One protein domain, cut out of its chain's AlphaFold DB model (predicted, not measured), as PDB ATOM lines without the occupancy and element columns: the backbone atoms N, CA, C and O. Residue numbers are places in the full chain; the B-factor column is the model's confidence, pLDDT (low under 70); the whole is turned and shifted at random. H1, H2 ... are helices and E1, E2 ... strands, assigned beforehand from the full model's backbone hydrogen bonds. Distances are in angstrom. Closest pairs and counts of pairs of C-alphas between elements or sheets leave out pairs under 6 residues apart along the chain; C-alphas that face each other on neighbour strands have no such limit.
ATOM      1  N   ASN A  60     -54.364  35.926   5.281       69.50
ATOM      2  CA  ASN A  60     -54.106  35.301   6.581       69.50
ATOM      3  C   ASN A  60     -52.808  35.769   7.262       69.50
ATOM      4  O   ASN A  60     -52.116  35.011   7.944       69.50
ATOM      5  N   PHE A  61     -52.459  37.044   7.076       67.94
ATOM      6  CA  PHE A  61     -51.295  37.648   7.715       67.94
ATOM      7  C   PHE A  61     -51.319  37.455   9.241       67.94
ATOM      8  O   PHE A  61     -52.263  37.870   9.909       67.94
ATOM      9  N   GLY A  62     -50.268  36.832   9.785       68.62
ATOM     10  CA  GLY A  62     -50.134  36.550  11.218       68.62
ATOM     11  C   GLY A  62     -50.953  35.372  11.752       68.62
ATOM     12  O   GLY A  62     -50.866  35.081  12.942       68.62
ATOM     13  N   LEU A  63     -51.696  34.669  10.896       75.12
ATOM     14  CA  LEU A  63     -52.393  33.429  11.244       75.12
ATOM     15  C   LEU A  63     -51.518  32.198  10.949       75.12
ATOM     16  O   LEU A  63     -50.455  32.298  10.329       75.12
ATOM     17  N   ALA A  64     -51.957  31.022  11.407       71.62
ATOM     18  CA  ALA A  64     -51.209  29.764  11.283       71.62
ATOM     19  C   ALA A  64     -50.875  29.386   9.826       71.62
ATOM     20  O   ALA A  64     -49.874  28.720   9.562       71.62
ATOM     21  N   ASP A  65     -51.695  29.832   8.880       77.38
ATOM     22  CA  ASP A  65     -51.592  29.590   7.446       77.38
ATOM     23  C   ASP A  65     -51.054  30.798   6.662       77.38
ATOM     24  O   ASP A  65     -51.184  30.849   5.441       77.38
ATOM     25  N   CYS A  66     -50.389  31.742   7.336       79.50
ATOM     26  CA  CYS A  66     -49.858  32.951   6.715       79.50
ATOM     27  C   CYS A  66     -49.042  32.667   5.440       79.50
ATOM     28  O   CYS A  66     -48.077  31.888   5.415       79.50
ATOM     29  N   GLU A  67     -49.407  33.362   4.363       80.31
ATOM     30  CA  GLU A  67     -48.806  33.197   3.039       80.31
ATOM     31  C   GLU A  67     -47.706  34.213   2.731       80.31
ATOM     32  O   GLU A  67     -47.272  34.336   1.589       80.31
ATOM     33  N   CYS A  68     -47.186  34.910   3.746       77.81
ATOM     34  CA  CYS A  68     -46.070  35.826   3.545       77.81
ATOM     35  C   CYS A  68     -44.812  35.071   3.073       77.81
ATOM     36  O   CYS A  68     -44.588  33.899   3.402       77.81
ATOM     37  N   LYS A  69     -43.934  35.767   2.338       80.12
ATOM     38  CA  LYS A  69     -42.682  35.208   1.791       80.12
ATOM     39  C   LYS A  69     -41.819  34.521   2.861       80.12
ATOM     40  O   LYS A  69     -41.202  33.494   2.592       80.12
ATOM     41  N   HIS A  70     -41.821  35.044   4.088       82.44
ATOM     42  CA  HIS A  70     -41.091  34.473   5.223       82.44
ATOM     43  C   HIS A  70     -41.652  33.107   5.641       82.44
ATOM     44  O   HIS A  70     -40.901  32.137   5.749       82.44
ATOM     45  N   CYS A  71     -42.973  32.998   5.795       83.69
ATOM     46  CA  CYS A  71     -43.653  31.739   6.096       83.69
ATOM     47  C   CYS A  71     -43.535  30.728   4.960       83.69
ATOM     48  O   CYS A  71     -43.308  29.546   5.212       83.69
ATOM     49  N   GLN A  72     -43.641  31.173   3.707       84.12
ATOM     50  CA  GLN A  72     -43.430  30.311   2.544       84.12
ATOM     51  C   GLN A  72     -42.003  29.747   2.513       84.12
ATOM     52  O   GLN A  72     -41.819  28.542   2.343       84.12
ATOM     53  N   ASN A  73     -40.988  30.587   2.735       83.94
ATOM     54  CA  ASN A  73     -39.592  30.150   2.787       83.94
ATOM     55  C   ASN A  73     -39.332  29.204   3.963       83.94
ATOM     56  O   ASN A  73     -38.644  28.199   3.805       83.94
ATOM     57  N   ASN A  74     -39.908  29.484   5.131       87.88
ATOM     58  CA  ASN A  74     -39.803  28.604   6.286       87.88
ATOM     59  C   ASN A  74     -40.435  27.229   6.008       87.88
ATOM     60  O   ASN A  74     -39.783  26.215   6.243       87.88
ATOM     61  N   ARG A  75     -41.634  27.184   5.404       88.06
ATOM     62  CA  ARG A  75     -42.293  25.936   4.971       88.06
ATOM     63  C   ARG A  75     -41.439  25.150   3.976       88.06
ATOM     64  O   ARG A  75     -41.213  23.960   4.180       88.06
ATOM     65  N   LYS A  76     -40.884  25.817   2.956       86.94
ATOM     66  CA  LYS A  76     -39.960  25.197   1.984       86.94
ATOM     67  C   LYS A  76     -38.711  24.602   2.645       86.94
ATOM     68  O   LYS A  76     -38.191  23.602   2.168       86.94
ATOM     69  N   ASN A  77     -38.270  25.178   3.762       86.56
ATOM     70  CA  ASN A  77     -37.125  24.706   4.543       86.56
ATOM     71  C   ASN A  77     -37.506  23.725   5.674       86.56
ATOM     72  O   ASN A  77     -36.689  23.458   6.561       86.56
ATOM     73  N   GLY A  78     -38.727  23.177   5.652       88.94
ATOM     74  CA  GLY A  78     -39.199  22.181   6.616       88.94
ATOM     75  C   GLY A  78     -39.730  22.764   7.927       88.94
ATOM     76  O   GLY A  78     -39.673  22.090   8.948       88.94
ATOM     77  N   SER A  79     -40.203  24.012   7.916       86.56
ATOM     78  CA  SER A  79     -40.876  24.680   9.042       86.56
ATOM     79  C   SER A  79     -40.083  24.658  10.352       86.56
ATOM     80  O   SER A  79     -40.634  24.463  11.430       86.56
ATOM     81  N   ARG A  80     -38.763  24.856  10.264       86.38
ATOM     82  CA  ARG A  80     -37.857  24.754  11.422       86.38
ATOM     83  C   ARG A  80     -38.009  25.893  12.426       86.38
ATOM     84  O   ARG A  80     -37.502  25.777  13.539       86.38
ATOM     85  N   LYS A  81     -38.611  27.011  12.016       86.44
ATOM     86  CA  LYS A  81     -38.762  28.215  12.836       86.44
ATOM     87  C   LYS A  81     -40.221  28.640  12.925       86.44
ATOM     88  O   LYS A  81     -40.991  28.433  11.996       86.44
ATOM     89  N   VAL A  82     -40.597  29.252  14.036       86.19
ATOM     90  CA  VAL A  82     -41.879  29.933  14.210       86.19
ATOM     91  C   VAL A  82     -41.633  31.408  13.931       86.19
ATOM     92  O   VAL A  82     -40.773  32.021  14.555       86.19
ATOM     93  N   ILE A  83     -42.335  31.973  12.952       86.88
ATOM     94  CA  ILE A  83     -42.178  33.386  12.599       86.88
ATOM     95  C   ILE A  83     -43.195  34.196  13.400       86.88
ATOM     96  O   ILE A  83     -44.403  34.028  13.218       86.88
ATOM     97  N   ASN A  84     -42.713  35.076  14.272       83.62
ATOM     98  CA  ASN A  84     -43.551  36.006  15.014       83.62
ATOM     99  C   ASN A  84     -43.990  37.155  14.093       83.62
ATOM    100  O   ASN A  84     -43.154  37.893  13.568       83.62
ATOM    101  N   HIS A  85     -45.303  37.286  13.905       76.44
ATOM    102  CA  HIS A  85     -45.946  38.366  13.143       76.44
ATOM    103  C   HIS A  85     -46.586  39.424  14.049       76.44
ATOM    104  O   HIS A  85     -47.151  40.393  13.547       76.44
ATOM    105  N   GLY A  86     -46.567  39.198  15.363       74.31
ATOM    106  CA  GLY A  86     -47.062  40.141  16.351       74.31
ATOM    107  C   GLY A  86     -46.022  41.213  16.687       74.31
ATOM    108  O   GLY A  86     -45.072  41.429  15.928       74.31
ATOM    109  N   PRO A  87     -46.185  41.883  17.839       71.38
ATOM    110  CA  PRO A  87     -45.205  42.834  18.345       71.38
ATOM    111  C   PRO A  87     -43.810  42.216  18.453       71.38
ATOM    112  O   PRO A  87     -43.660  41.010  18.682       71.38
ATOM    113  N   TYR A  88     -42.789  43.059  18.310       77.12
ATOM    114  CA  TYR A  88     -41.403  42.643  18.481       77.12
ATOM    115  C   TYR A  88     -41.182  42.094  19.896       77.12
ATOM    116  O   TYR A  88     -41.500  42.762  20.876       77.12
ATOM    117  N   LYS A  89     -40.610  40.891  19.992       78.00
ATOM    118  CA  LYS A  89     -40.215  40.258  21.258       78.00
ATOM    119  C   LYS A  89     -38.716  40.389  21.484       78.00
ATOM    120  O   LYS A  89     -37.929  40.223  20.559       78.00
ATOM    121  N   THR A  90     -38.273  40.626  22.703       79.62
ATOM    122  CA  THR A  90     -36.839  40.567  23.013       79.62
ATOM    123  C   THR A  90     -36.332  39.118  23.031       79.62
ATOM    124  O   THR A  90     -37.114  38.168  23.052       79.62
ATOM    125  N   ILE A  91     -35.008  38.920  23.039       77.94
ATOM    126  CA  ILE A  91     -34.388  37.578  23.034       77.94
ATOM    127  C   ILE A  91     -34.885  36.701  24.199       77.94
ATOM    128  O   ILE A  91     -35.017  35.497  24.025       77.94
ATOM    129  N   GLY A  92     -35.196  37.286  25.363       83.12
ATOM    130  CA  GLY A  92     -35.713  36.546  26.523       83.12
ATOM    131  C   GLY A  92     -37.199  36.171  26.442       83.12
ATOM    132  O   GLY A  92     -37.669  35.389  27.261       83.12
ATOM    133  N   GLU A  93     -37.934  36.726  25.477       78.81
ATOM    134  CA  GLU A  93     -39.375  36.508  25.282       78.81
ATOM    135  C   GLU A  93     -39.675  35.612  24.072       78.81
ATOM    136  O   GLU A  93     -40.810  35.161  23.894       78.81
ATOM    137  N   LEU A  94     -38.670  35.364  23.228       79.94
ATOM    138  CA  LEU A  94     -38.749  34.428  22.115       79.94
ATOM    139  C   LEU A  94     -38.619  32.990  22.626       79.94
ATOM    140  O   LEU A  94     -37.727  32.680  23.414       79.94
ATOM    141  N   ALA A  95     -39.469  32.090  22.134       86.88
ATOM    142  CA  ALA A  95     -39.251  30.656  22.326       86.88
ATOM    143  C   ALA A  95     -38.014  30.162  21.539       86.88
ATOM    144  O   ALA A  95     -37.611  30.783  20.556       86.88
ATOM    145  N   ASP A  96     -37.462  28.994  21.893       86.50
ATOM    146  CA  ASP A  96     -36.200  28.444  21.339       86.50
ATOM    147  C   ASP A  96     -36.121  28.363  19.798       86.50
ATOM    148  O   ASP A  96     -35.040  28.327  19.204       86.50
ATOM    149  N   ASN A  97     -37.268  28.321  19.118       87.44
ATOM    150  CA  ASN A  97     -37.356  28.293  17.657       87.44
ATOM    151  C   ASN A  97     -38.195  29.429  17.074       87.44
ATOM    152  O   ASN A  97     -38.534  29.382  15.894       87.44
ATOM    153  N   GLU A  98     -38.512  30.440  17.871       85.81
ATOM    154  CA  GLU A  98     -39.248  31.616  17.438       85.81
ATOM    155  C   GLU A  98     -38.287  32.706  16.955       85.81
ATOM    156  O   GLU A  98     -37.231  32.939  17.539       85.81
ATOM    157  N   LEU A  99     -38.645  33.374  15.864       85.00
ATOM    158  CA  LEU A  99     -37.906  34.508  15.327       85.00
ATOM    159  C   LEU A  99     -38.864  35.665  15.105       85.00
ATOM    160  O   LEU A  99     -39.924  35.485  14.503       85.00
ATOM    161  N   ASN A 100     -38.460  36.864  15.518       80.19
ATOM    162  CA  ASN A 100     -39.152  38.060  15.069       80.19
ATOM    163  C   ASN A 100     -39.006  38.201  13.571       80.19
ATOM    164  O   ASN A 100     -37.916  38.074  13.006       80.19
ATOM    165  N   ARG A 101     -40.120  38.528  12.939       75.88
ATOM    166  CA  ARG A 101     -40.088  39.003  11.579       75.88
ATOM    167  C   ARG A 101     -39.451  40.390  11.539       75.88
ATOM    168  O   ARG A 101     -39.844  41.280  12.286       75.88
ATOM    169  N   VAL A 102     -38.494  40.568  10.638       69.50
ATOM    170  CA  VAL A 102     -37.948  41.879  10.287       69.50
ATOM    171  C   VAL A 102     -38.502  42.220   8.911       69.50
ATOM    172  O   VAL A 102     -38.294  41.461   7.967       69.50
ATOM    173  N   THR A 103     -39.253  43.313   8.815       65.56
ATOM    174  CA  THR A 103     -39.708  43.866   7.535       65.56
ATOM    175  C   THR A 103     -38.953  45.112   7.174       65.56
ATOM    176  O   THR A 103     -38.733  45.974   8.023       65.56
ATOM    177  N   PHE A 104     -38.643  45.232   5.894       62.25
ATOM    178  CA  PHE A 104     -38.103  46.448   5.314       62.25
ATOM    179  C   PHE A 104     -39.234  47.349   4.813       62.25
ATOM    180  O   PHE A 104     -40.280  46.827   4.439       62.25
ATOM    181  N   PRO A 105     -39.042  48.680   4.750       61.22
ATOM    182  CA  PRO A 105     -40.046  49.625   4.242       61.22
ATOM    183  C   PRO A 105     -40.616  49.299   2.856       61.22
ATOM    184  O   PRO A 105     -41.727  49.711   2.536       61.22
ATOM    185  N   SER A 106     -39.863  48.557   2.043       60.50
ATOM    186  CA  SER A 106     -40.270  48.081   0.720       60.50
ATOM    187  C   SER A 106     -41.132  46.812   0.742       60.50
ATOM    188  O   SER A 106     -41.677  46.434  -0.294       60.50
ATOM    189  N   ASP A 107     -41.269  46.128   1.882       62.97
ATOM    190  CA  ASP A 107     -42.065  44.908   1.972       62.97
ATOM    191  C   ASP A 107     -43.576  45.226   1.910       62.97
ATOM    192  O   ASP A 107     -44.041  46.135   2.607       62.97
ATOM    193  N   PRO A 108     -44.387  44.441   1.167       64.50
ATOM    194  CA  PRO A 108     -45.830  44.685   1.001       64.50
ATOM    195  C   PRO A 108     -46.642  44.752   2.304       64.50
ATOM    196  O   PRO A 108     -47.751  45.279   2.340       64.50
ATOM    197  N   ASP A 109     -46.115  44.189   3.384       64.81
ATOM    198  CA  ASP A 109     -46.748  44.095   4.696       64.81
ATOM    199  C   ASP A 109     -46.042  44.930   5.778       64.81
ATOM    200  O   ASP A 109     -46.444  44.878   6.944       64.81
ATOM    201  N   TYR A 110     -45.054  45.752   5.396       67.69
ATOM    202  CA  TYR A 110     -44.338  46.656   6.299       67.69
ATOM    203  C   TYR A 110     -45.295  47.556   7.084       67.69
ATOM    204  O   TYR A 110     -45.239  47.598   8.309       67.69
ATOM    205  N   ARG A 111     -46.261  48.190   6.403       65.25
ATOM    206  CA  ARG A 111     -47.235  49.103   7.033       65.25
ATOM    207  C   ARG A 111     -48.089  48.434   8.114       65.25
ATOM    208  O   ARG A 111     -48.452  49.084   9.089       65.25
ATOM    209  N   LYS A 112     -48.417  47.144   7.961       66.50
ATOM    210  CA  LYS A 112     -49.207  46.406   8.963       66.50
ATOM    211  C   LYS A 112     -48.382  46.132  10.219       66.50
ATOM    212  O   LYS A 112     -48.896  46.284  11.323       66.50
ATOM    213  N   LEU A 113     -47.110  45.767  10.058       61.94
ATOM    214  CA  LEU A 113     -46.207  45.563  11.191       61.94
ATOM    215  C   LEU A 113     -45.815  46.872  11.869       61.94
ATOM    216  O   LEU A 113     -45.778  46.926  13.093       61.94
ATOM    217  N   GLU A 114     -45.581  47.931  11.098       64.62
ATOM    218  CA  GLU A 114     -45.303  49.262  11.631       64.62
ATOM    219  C   GLU A 114     -46.486  49.777  12.460       64.62
ATOM    220  O   GLU A 114     -46.287  50.247  13.576       64.62
ATOM    221  N   ALA A 115     -47.726  49.593  11.990       65.69
ATOM    222  CA  ALA A 115     -48.921  49.946  12.755       65.69
ATOM    223  C   ALA A 115     -49.044  49.149  14.067       65.69
ATOM    224  O   ALA A 115     -49.333  49.737  15.107       65.69
ATOM    225  N   LEU A 116     -48.782  47.835  14.045       63.47
ATOM    226  CA  LEU A 116     -48.785  46.996  15.253       63.47
ATOM    227  C   LEU A 116     -47.686  47.407  16.242       63.47
ATOM    228  O   LEU A 116     -47.916  47.448  17.450       63.47
ATOM    229  N   TYR A 117     -46.502  47.748  15.734       63.22
ATOM    230  CA  TYR A 117     -45.391  48.233  16.544       63.22
ATOM    231  C   TYR A 117     -45.720  49.584  17.190       63.22
ATOM    232  O   TYR A 117     -45.607  49.725  18.406       63.22
ATOM    233  N   GLN A 118     -46.223  50.549  16.419       63.88
ATOM    234  CA  GLN A 118     -46.652  51.850  16.940       63.88
ATOM    235  C   GLN A 118     -47.790  51.707  17.958       63.88
ATOM    236  O   GLN A 118     -47.762  52.346  19.008       63.88
ATOM    237  N   GLN A 119     -48.751  50.810  17.717       58.72
ATOM    238  CA  GLN A 119     -49.813  50.520  18.678       58.72
ATOM    239  C   GLN A 119     -49.257  49.959  19.992       58.72
ATOM    240  O   GLN A 119     -49.687  50.398  21.055       58.72
ATOM    241  N   SER A 120     -48.263  49.064  19.928       55.34
ATOM    242  CA  SER A 120     -47.603  48.515  21.121       55.34
ATOM    243  C   SER A 120     -46.813  49.561  21.920       55.34
ATOM    244  O   SER A 120     -46.739  49.471  23.144       55.34
ATOM    245  N   LEU A 121     -46.276  50.587  21.249       54.78
ATOM    246  CA  LEU A 121     -45.601  51.713  21.899       54.78
ATOM    247  C   LEU A 121     -46.597  52.664  22.576       54.78
ATOM    248  O   LEU A 121     -46.331  53.148  23.674       54.78
ATOM    249  N   ILE A 122     -47.752  52.907  21.949       55.44
ATOM    250  CA  ILE A 122     -48.805  53.785  22.487       55.44
ATOM    251  C   ILE A 122     -49.520  53.132  23.677       55.44
ATOM    252  O   ILE A 122     -49.877  53.820  24.631       55.44
ATOM    253  N   SER A 123     -49.700  51.808  23.667       49.59
ATOM    254  CA  SER A 123     -50.309  51.071  24.782       49.59
ATOM    255  C   SER A 123     -49.369  50.839  25.973       49.59
ATOM    256  O   SER A 123     -49.788  50.248  26.966       49.59
ATOM    257  N   GLY A 124     -48.116  51.305  25.891       38.22
ATOM    258  CA  GLY A 124     -47.078  51.053  26.887       38.22
ATOM    259  C   GLY A 124     -46.651  49.579  26.941       38.22
ATOM    260  O   GLY A 124     -47.347  48.693  26.434       38.22
ATOM    261  N   PRO A 125     -45.498  49.270  27.557       40.75
ATOM    262  CA  PRO A 125     -45.123  47.887  27.765       40.75
ATOM    263  C   PRO A 125     -46.092  47.290  28.792       40.75
ATOM    264  O   PRO A 125     -46.216  47.795  29.910       40.75
ATOM    265  N   VAL A 126     -46.763  46.191  28.442       41.72
ATOM    266  CA  VAL A 126     -47.443  45.339  29.428       41.72
ATOM    267  C   VAL A 126     -46.354  44.613  30.223       41.72
ATOM    268  O   VAL A 126     -46.129  43.416  30.086       41.72
ATOM    269  N   ILE A 127     -45.639  45.359  31.067       39.25
ATOM    270  CA  ILE A 127     -44.867  44.803  32.171       39.25
ATOM    271  C   ILE A 127     -45.895  44.432  33.237       39.25
ATOM    272  O   ILE A 127     -46.077  45.132  34.229       39.25
TER     273      ILE A 127
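Overview. This is residues 60 to 127 of the 134 residues of an uncharacterized protein of marine sediment metagenome (UniProt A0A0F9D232). This is a chain with little regular structure, mostly loops, with two very short parallel strands, E1 and E2, near the middle, the short helix H1 towards one end and the longer helix H2 towards the other. Residues 122 to 127 stick out. The printed part has 68 residues, with H1, E1, E2 and H2 in that order, 27 residues in named elements, class mixed. It is compact, radius of gyration of the C-alphas 12.5 A, spans 36 by 28 by 19 A.

Along the chain. H1 is residues 69 to 76, from C-alpha (-42.682, 35.208, 1.791). E1 is residues 82 to 84 and E2 98 to 100. H2, residues 110 to 122, is 18.2 A long, ending at C-alpha (-48.805, 53.785, 22.487).

Arrangement. E1 and E2 are parallel at 32 degrees; N 84 and O 99 are 2.8 A apart, within hydrogen-bond range. The closest C-alphas of H1 and E1, Cys 71 and Ile 83, are 6.9 A apart. H2 is apart from H1 and E1. In H1 and H2 every O i to N i+4 pair is within hydrogen-bond range.

Size, cuts and confidence. The printed part has no cut. E1 to E2 is a long link. Residues 60 to 62 and 102 to 127 have pLDDT under 70.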